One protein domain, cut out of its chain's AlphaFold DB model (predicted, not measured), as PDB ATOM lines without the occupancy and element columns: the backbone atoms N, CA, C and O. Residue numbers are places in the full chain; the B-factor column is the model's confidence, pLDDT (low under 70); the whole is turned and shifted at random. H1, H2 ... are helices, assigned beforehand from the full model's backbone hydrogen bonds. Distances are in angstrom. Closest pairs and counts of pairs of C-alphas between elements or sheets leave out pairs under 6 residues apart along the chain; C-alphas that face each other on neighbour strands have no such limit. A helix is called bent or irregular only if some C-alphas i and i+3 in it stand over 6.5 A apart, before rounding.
ATOM      1  N   GLU A  66     247.663 241.800 287.022       66.69
ATOM      2  CA  GLU A  66     247.874 243.187 287.468       66.69
ATOM      3  C   GLU A  66     249.098 243.313 288.398       66.69
ATOM      4  O   GLU A  66     249.835 244.300 288.364       66.69
ATOM      5  N   GLU A  67     249.396 242.274 289.189       66.75
ATOM      6  CA  GLU A  67     250.596 242.224 290.035       66.75
ATOM      7  C   GLU A  67     251.897 242.178 289.220       66.75
ATOM      8  O   GLU A  67     252.903 242.775 289.617       66.75
ATOM      9  N   LYS A  68     251.903 241.503 288.065       68.31
ATOM     10  CA  LYS A  68     253.078 241.451 287.183       68.31
ATOM     11  C   LYS A  68     253.281 242.776 286.466       68.31
ATOM     12  O   LYS A  68     254.425 243.228 286.379       68.31
ATOM     13  N   GLU A  69     252.204 243.418 286.024       71.44
ATOM     14  CA  GLU A  69     252.256 244.777 285.481       71.44
ATOM     15  C   GLU A  69     252.769 245.779 286.519       71.44
ATOM     16  O   GLU A  69     253.692 246.540 286.237       71.44
ATOM     17  N   ALA A  70     252.263 245.740 287.755       74.12
ATOM     18  CA  ALA A  70     252.703 246.640 288.820       74.12
ATOM     19  C   ALA A  70     254.198 246.471 289.159       74.12
ATOM     20  O   ALA A  70     254.904 247.449 289.430       74.12
ATOM     21  N   VAL A  71     254.709 245.235 289.126       80.19
ATOM     22  CA  VAL A  71     256.137 244.942 289.322       80.19
ATOM     23  C   VAL A  71     256.976 245.438 288.142       80.19
ATOM     24  O   VAL A  71     258.044 246.020 288.359       80.19
ATOM     25  N   LEU A  72     256.508 245.244 286.908       78.56
ATOM     26  CA  LEU A  72     257.168 245.745 285.700       78.56
ATOM     27  C   LEU A  72     257.202 247.278 285.669       78.56
ATOM     28  O   LEU A  72     258.267 247.847 285.428       78.56
ATOM     29  N   ASN A  73     256.101 247.938 286.025       79.62
ATOM     30  CA  ASN A  73     255.997 249.393 286.105       79.62
ATOM     31  C   ASN A  73     256.956 249.968 287.153       79.62
ATOM     32  O   ASN A  73     257.761 250.841 286.837       79.62
ATOM     33  N   LYS A  74     257.003 249.395 288.363       83.69
ATOM     34  CA  LYS A  74     257.993 249.796 289.383       83.69
ATOM     35  C   LYS A  74     259.436 249.586 288.930       83.69
ATOM     36  O   LYS A  74     260.336 250.326 289.335       83.69
ATOM     37  N   ARG A  75     259.696 248.551 288.127       83.00
ATOM     38  CA  ARG A  75     261.031 248.283 287.580       83.00
ATOM     39  C   ARG A  75     261.407 249.310 286.510       83.00
ATOM     40  O   ARG A  75     262.544 249.776 286.523       83.00
ATOM     41  N   MET A  76     260.464 249.680 285.647       81.94
ATOM     42  CA  MET A  76     260.601 250.744 284.648       81.94
ATOM     43  C   MET A  76     260.858 252.107 285.296       81.94
ATOM     44  O   MET A  76     261.800 252.793 284.907       81.94
ATOM     45  N   GLU A  77     260.107 252.465 286.340       84.81
ATOM     46  CA  GLU A  77     260.308 253.711 287.093       84.81
ATOM     47  C   GLU A  77     261.700 253.780 287.731       84.81
ATOM     48  O   GLU A  77     262.381 254.801 287.640       84.81
ATOM     49  N   ARG A  78     262.173 252.677 288.335       82.62
ATOM     50  CA  ARG A  78     263.541 252.609 288.879       82.62
ATOM     51  C   ARG A  78     264.598 252.778 287.796       82.62
ATOM     52  O   ARG A  78     265.572 253.487 288.025       82.62
ATOM     53  N   LEU A  79     264.410 252.148 286.639       79.00
ATOM     54  CA  LEU A  79     265.305 252.285 285.489       79.00
ATOM     55  C   LEU A  79     265.346 253.729 284.978       79.00
ATOM     56  O   LEU A  79     266.432 254.257 284.751       79.00
ATOM     57  N   GLN A  80     264.191 254.392 284.868       77.44
ATOM     58  CA  GLN A  80     264.109 255.801 284.478       77.44
ATOM     59  C   GLN A  80     264.799 256.723 285.492       77.44
ATOM     60  O   GLN A  80     265.549 257.615 285.095       77.44
ATOM     61  N   ALA A  81     264.604 256.488 286.793       79.19
ATOM     62  CA  ALA A  81     265.253 257.262 287.850       79.19
ATOM     63  C   ALA A  81     266.783 257.078 287.857       79.19
ATOM     64  O   ALA A  81     267.528 258.056 287.962       79.19
ATOM     65  N   ASP A  82     267.274 255.846 287.681       74.94
ATOM     66  CA  ASP A  82     268.713 255.560 287.595       74.94
ATOM     67  C   ASP A  82     269.357 256.203 286.354       74.94
ATOM     68  O   ASP A  82     270.495 256.683 286.420       74.94
ATOM     69  N   MET A  83     268.623 256.274 285.237       68.88
ATOM     70  CA  MET A  83     269.075 256.917 283.999       68.88
ATOM     71  C   MET A  83     269.286 258.430 284.176       68.88
ATOM     72  O   MET A  83     270.239 258.991 283.631       68.88
ATOM     73  N   GLN A  84     268.444 259.086 284.983       71.75
ATOM     74  CA  GLN A  84     268.573 260.512 285.313       71.75
ATOM     75  C   GLN A  84     269.736 260.791 286.279       71.75
ATOM     76  O   GLN A  84     270.419 261.807 286.149       71.75
ATOM     77  N   LEU A  85     269.990 259.890 287.234       71.31
ATOM     78  CA  LEU A  85     271.010 260.062 288.277       71.31
ATOM     79  C   LEU A  85     272.434 259.742 287.809       71.31
ATOM     80  O   LEU A  85     273.394 260.295 288.348       71.31
ATOM     81  N   ARG A  86     272.605 258.866 286.809       63.56
ATOM     82  CA  ARG A  86     273.931 258.525 286.261       63.56
ATOM     83  C   ARG A  86     273.988 258.643 284.738       63.56
ATOM     84  O   ARG A  86     274.252 257.646 284.062       63.56
ATOM     85  N   PRO A  87     273.888 259.865 284.185       60.16
ATOM     86  CA  PRO A  87     273.904 260.063 282.741       60.16
ATOM     87  C   PRO A  87     275.185 259.500 282.114       60.16
ATOM     88  O   PRO A  87     275.131 258.804 281.114       60.16
ATOM     89  N   LYS A  88     276.355 259.716 282.736       55.34
ATOM     90  CA  LYS A  88     277.668 259.315 282.189       55.34
ATOM     91  C   LYS A  88     277.870 257.803 282.011       55.34
ATOM     92  O   LYS A  88     278.685 257.421 281.179       55.34
ATOM     93  N   MET A  89     277.139 256.961 282.746       61.41
ATOM     94  CA  MET A  89     277.203 255.499 282.586       61.41
ATOM     95  C   MET A  89     276.380 255.018 281.379       61.41
ATOM     96  O   MET A  89     276.715 254.006 280.774       61.41
ATOM     97  N   TYR A  90     275.363 255.795 280.996       53.81
ATOM     98  CA  TYR A  90     274.513 255.587 279.823       53.81
ATOM     99  C   TYR A  90     274.867 256.539 278.660       53.81
ATOM    100  O   TYR A  90     274.366 256.408 277.561       53.81
ATOM    101  N   LEU A  91     275.780 257.497 278.817       51.47
ATOM    102  CA  LEU A  91     276.157 258.428 277.739       51.47
ATOM    103  C   LEU A  91     277.131 257.818 276.717       51.47
ATOM    104  O   LEU A  91     277.285 258.371 275.635       51.47
ATOM    105  N   GLY A  92     277.706 256.643 276.997       51.03
ATOM    106  CA  GLY A  92     278.253 255.763 275.950       51.03
ATOM    107  C   GLY A  92     277.164 255.088 275.099       51.03
ATOM    108  O   GLY A  92     277.468 254.459 274.094       51.03
ATOM    109  N   SER A  93     275.892 255.233 275.489       53.66
ATOM    110  CA  SER A  93     274.699 254.668 274.855       53.66
ATOM    111  C   SER A  93     273.882 255.707 274.078       53.66
ATOM    112  O   SER A  93     272.744 255.427 273.708       53.66
ATOM    113  N   GLN A  94     274.432 256.894 273.799       56.44
ATOM    114  CA  GLN A  94     273.790 257.862 272.896       56.44
ATOM    115  C   GLN A  94     273.606 257.254 271.493       56.44
ATOM    116  O   GLN A  94     272.581 257.463 270.849       56.44
ATOM    117  N   ASP A  95     274.557 256.407 271.086       60.06
ATOM    118  CA  ASP A  95     274.490 255.599 269.869       60.06
ATOM    119  C   ASP A  95     273.381 254.532 269.972       60.06
ATOM    120  O   ASP A  95     272.545 254.422 269.085       60.06
ATOM    121  N   VAL A  96     273.275 253.840 271.113       65.00
ATOM    122  CA  VAL A  96     272.240 252.817 271.370       65.00
ATOM    123  C   VAL A  96     270.832 253.413 271.380       65.00
ATOM    124  O   VAL A  96     269.953 252.862 270.735       65.00
ATOM    125  N   MET A  97     270.606 254.550 272.043       68.62
ATOM    126  CA  MET A  97     269.303 255.228 272.015       68.62
ATOM    127  C   MET A  97     268.954 255.691 270.599       68.62
ATOM    128  O   MET A  97     267.838 255.469 270.157       68.62
ATOM    129  N   SER A  98     269.920 256.215 269.836       69.50
ATOM    130  CA  SER A  98     269.688 256.591 268.435       69.50
ATOM    131  C   SER A  98     269.423 255.387 267.515       69.50
ATOM    132  O   SER A  98     268.671 255.496 266.546       69.50
ATOM    133  N   GLN A  99     270.015 254.228 267.820       69.00
ATOM    134  CA  GLN A  99     269.775 252.965 267.121       69.00
ATOM    135  C   GLN A  99     268.408 252.380 267.483       69.00
ATOM    136  O   GLN A  99     267.716 251.888 266.597       69.00
ATOM    137  N   VAL A 100     267.989 252.489 268.747       72.12
ATOM    138  CA  VAL A 100     266.644 252.124 269.209       72.12
ATOM    139  C   VAL A 100     265.599 253.050 268.593       72.12
ATOM    140  O   VAL A 100     264.613 252.558 268.065       72.12
ATOM    141  N   ASP A 101     265.832 254.362 268.551       73.62
ATOM    142  CA  ASP A 101     264.927 255.323 267.913       73.62
ATOM    143  C   ASP A 101     264.822 255.081 266.400       73.62
ATOM    144  O   ASP A 101     263.727 255.134 265.844       73.62
ATOM    145  N   LYS A 102     265.928 254.740 265.721       75.50
ATOM    146  CA  LYS A 102     265.904 254.319 264.308       75.50
ATOM    147  C   LYS A 102     265.172 252.993 264.095       75.50
ATOM    148  O   LYS A 102     264.411 252.884 263.138       75.50
ATOM    149  N   ALA A 103     265.388 251.999 264.955       72.12
ATOM    150  CA  ALA A 103     264.688 250.716 264.883       72.12
ATOM    151  C   ALA A 103     263.182 250.893 265.140       72.12
ATOM    152  O   ALA A 103     262.354 250.343 264.417       72.12
ATOM    153  N   ASN A 104     262.826 251.748 266.100       77.00
ATOM    154  CA  ASN A 104     261.444 252.090 266.410       77.00
ATOM    155  C   ASN A 104     260.797 252.933 265.297       77.00
ATOM    156  O   ASN A 104     259.616 252.753 265.015       77.00
ATOM    157  N   ALA A 105     261.546 253.805 264.617       74.50
ATOM    158  CA  ALA A 105     261.041 254.556 263.465       74.50
ATOM    159  C   ALA A 105     260.639 253.634 262.301       74.50
ATOM    160  O   ALA A 105     259.587 253.847 261.703       74.50
ATOM    161  N   LEU A 106     261.424 252.583 262.028       72.06
ATOM    162  CA  LEU A 106     261.056 251.549 261.050       72.06
ATOM    163  C   LEU A 106     259.805 250.783 261.503       72.06
ATOM    164  O   LEU A 106     258.885 250.582 260.713       72.06
ATOM    165  N   SER A 107     259.709 250.461 262.797       74.06
ATOM    166  CA  SER A 107     258.522 249.799 263.351       74.06
ATOM    167  C   SER A 107     257.257 250.666 263.278       74.06
ATOM    168  O   SER A 107     256.163 250.140 263.112       74.06
ATOM    169  N   ALA A 108     257.375 251.996 263.340       78.31
ATOM    170  CA  ALA A 108     256.231 252.903 263.241       78.31
ATOM    171  C   ALA A 108     255.629 252.944 261.825       78.31
ATOM    172  O   ALA A 108     254.417 253.095 261.672       78.31
ATOM    173  N   GLU A 109     256.458 252.812 260.787       78.00
ATOM    174  CA  GLU A 109     255.990 252.699 259.401       78.00
ATOM    175  C   GLU A 109     255.369 251.321 259.138       78.00
ATOM    176  O   GLU A 109     254.300 251.228 258.534       78.00
ATOM    177  N   GLU A 110     255.975 250.257 259.668       79.25
ATOM    178  CA  GLU A 110     255.411 248.906 259.619       79.25
ATOM    179  C   GLU A 110     254.063 248.819 260.342       79.25
ATOM    180  O   GLU A 110     253.128 248.242 259.796       79.25
ATOM    181  N   LEU A 111     253.916 249.445 261.513       80.94
ATOM    182  CA  LEU A 111     252.651 249.497 262.250       80.94
ATOM    183  C   LEU A 111     251.559 250.214 261.457       80.94
ATOM    184  O   LEU A 111     250.463 249.682 261.329       80.94
ATOM    185  N   LYS A 112     251.867 251.360 260.840       81.75
ATOM    186  CA  LYS A 112     250.908 252.062 259.970       81.75
ATOM    187  C   LYS A 112     250.505 251.231 258.755       81.75
ATOM    188  O   LYS A 112     249.338 251.231 258.371       81.75
ATOM    189  N   ASN A 113     251.447 250.504 258.156       84.00
ATOM    190  CA  ASN A 113     251.148 249.596 257.050       84.00
ATOM    191  C   ASN A 113     250.305 248.399 257.510       84.00
ATOM    192  O   ASN A 113     249.413 247.964 256.787       84.00
ATOM    193  N   MET A 114     250.554 247.872 258.708       80.06
ATOM    194  CA  MET A 114     249.762 246.792 259.298       80.06
ATOM    195  C   MET A 114     248.344 247.253 259.638       80.06
ATOM    196  O   MET A 114     247.405 246.533 259.324       80.06
ATOM    197  N   GLU A 115     248.174 248.453 260.192       85.25
ATOM    198  CA  GLU A 115     246.864 249.067 260.440       85.25
ATOM    199  C   GLU A 115     246.089 249.269 259.132       85.25
ATOM    200  O   GLU A 115     244.943 248.839 259.019       85.25
ATOM    201  N   ALA A 116     246.737 249.817 258.098       82.25
ATOM    202  CA  ALA A 116     246.117 249.986 256.782       82.25
ATOM    203  C   ALA A 116     245.721 248.643 256.134       82.25
ATOM    204  O   ALA A 116     244.671 248.532 255.498       82.25
ATOM    205  N   ASN A 117     246.537 247.600 256.308       87.06
ATOM    206  CA  ASN A 117     246.235 246.257 255.810       87.06
ATOM    207  C   ASN A 117     245.185 245.525 256.658       87.06
ATOM    208  O   ASN A 117     244.490 244.654 256.132       87.06
ATOM    209  N   ALA A 118     245.055 245.858 257.945       89.75
ATOM    210  CA  ALA A 118     244.085 245.244 258.845       89.75
ATOM    211  C   ALA A 118     242.655 245.563 258.405       89.75
ATOM    212  O   ALA A 118     241.839 244.651 258.299       89.75
ATOM    213  N   GLU A 119     242.374 246.816 258.041       85.81
ATOM    214  CA  GLU A 119     241.056 247.211 257.529       85.81
ATOM    215  C   GLU A 119     240.701 246.458 256.236       85.81
ATOM    216  O   GLU A 119     239.604 245.911 256.094       85.81
ATOM    217  N   ALA A 120     241.652 246.354 255.301       87.56
ATOM    218  CA  ALA A 120     241.462 245.597 254.064       87.56
ATOM    219  C   ALA A 120     241.236 244.098 254.332       87.56
ATOM    220  O   ALA A 120     240.395 243.461 253.687       87.56
ATOM    221  N   TYR A 121     241.959 243.535 255.302       92.56
ATOM    222  CA  TYR A 121     241.792 242.152 255.729       92.56
ATOM    223  C   TYR A 121     240.421 241.910 256.369       92.56
ATOM    224  O   TYR A 121     239.785 240.907 256.055       92.56
ATOM    225  N   GLU A 122     239.933 242.811 257.222       93.25
ATOM    226  CA  GLU A 122     238.617 242.680 257.855       93.25
ATOM    227  C   GLU A 122     237.492 242.646 256.821       93.25
ATOM    228  O   GLU A 122     236.615 241.778 256.883       93.25
ATOM    229  N   VAL A 123     237.546 243.533 255.824       93.75
ATOM    230  CA  VAL A 123     236.579 243.545 254.720       93.75
ATOM    231  C   VAL A 123     236.636 242.228 253.943       93.75
ATOM    232  O   VAL A 123     235.606 241.571 253.775       93.75
ATOM    233  N   ALA A 124     237.831 241.788 253.540       93.50
ATOM    234  CA  ALA A 124     238.010 240.532 252.811       93.50
ATOM    235  C   ALA A 124     237.547 239.310 253.626       93.50
ATOM    236  O   ALA A 124     236.917 238.392 253.096       93.50
ATOM    237  N   HIS A 125     237.810 239.303 254.933       93.31
ATOM    238  CA  HIS A 125     237.375 238.249 255.840       93.31
ATOM    239  C   HIS A 125     235.846 238.204 255.953       93.31
ATOM    240  O   HIS A 125     235.250 237.130 255.867       93.31
TER     241      HIS A 125
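What this domain is: This is residues 66 to 125 of the 210 residues of an uncharacterized protein of Symbiodinium microadriaticum (UniProt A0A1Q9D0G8). The picture is an open V of two helices that meet near their ends: the long helix H2 makes one arm, the shorter H1 makes the other, and the space between the arms is empty. H2 has a kink of 54 degrees near residue 94, close to the corner of the V. The printed part has 60 residues with two named helices, H1 then H2 along the chain, and no named strand; its class is all helix. The whole is extended, with a radius of gyration of the C-alphas of 17.9 A, and flat, spanning 52 by 34 by 10 A.

Where its parts are: Begin with H2, residues 87 to 125: find C-alpha 87 at (273.904, 260.063, 282.741) and go to C-alpha 125 at (237.375, 238.249, 255.840), 50.3 A away. H2 is irregular, with C-alphas 92 and 95 7.2 A apart, and its line is a rough one. Then find C-alpha 66 at (247.874, 243.187, 287.468), where H1, residues 66 to 85, begins; its first and last C-alphas are 28.6 A apart.

How they stand to each other: H1 and H2 are close but not clearly touching, with 1 pair of C-alphas within 8 A. Look at Met 83 and Tyr 90, whose C-alphas are the closest of the two helices, 7.0 A apart. The helices run opposite ways at a steep tilt of 39 degrees, and their centres are 22.0 A apart. In H1 every O i to N i+4 pair is within hydrogen-bond range; in H2 29 of 35 are.

The domain as a whole: The two C-alphas farthest apart are those of Lys 88 and Ala 124, at 52.8 A. Residues 66 to 81, 84 to 89 and 92 to 125 stand free. The printed part has no cut, and the link from H1 to H2 is tight, with 1 residue between them. The mean pLDDT of the printed part is 75.0; look for values under 70 at residues 66 to 68, residue 83 and residues 86 to 99.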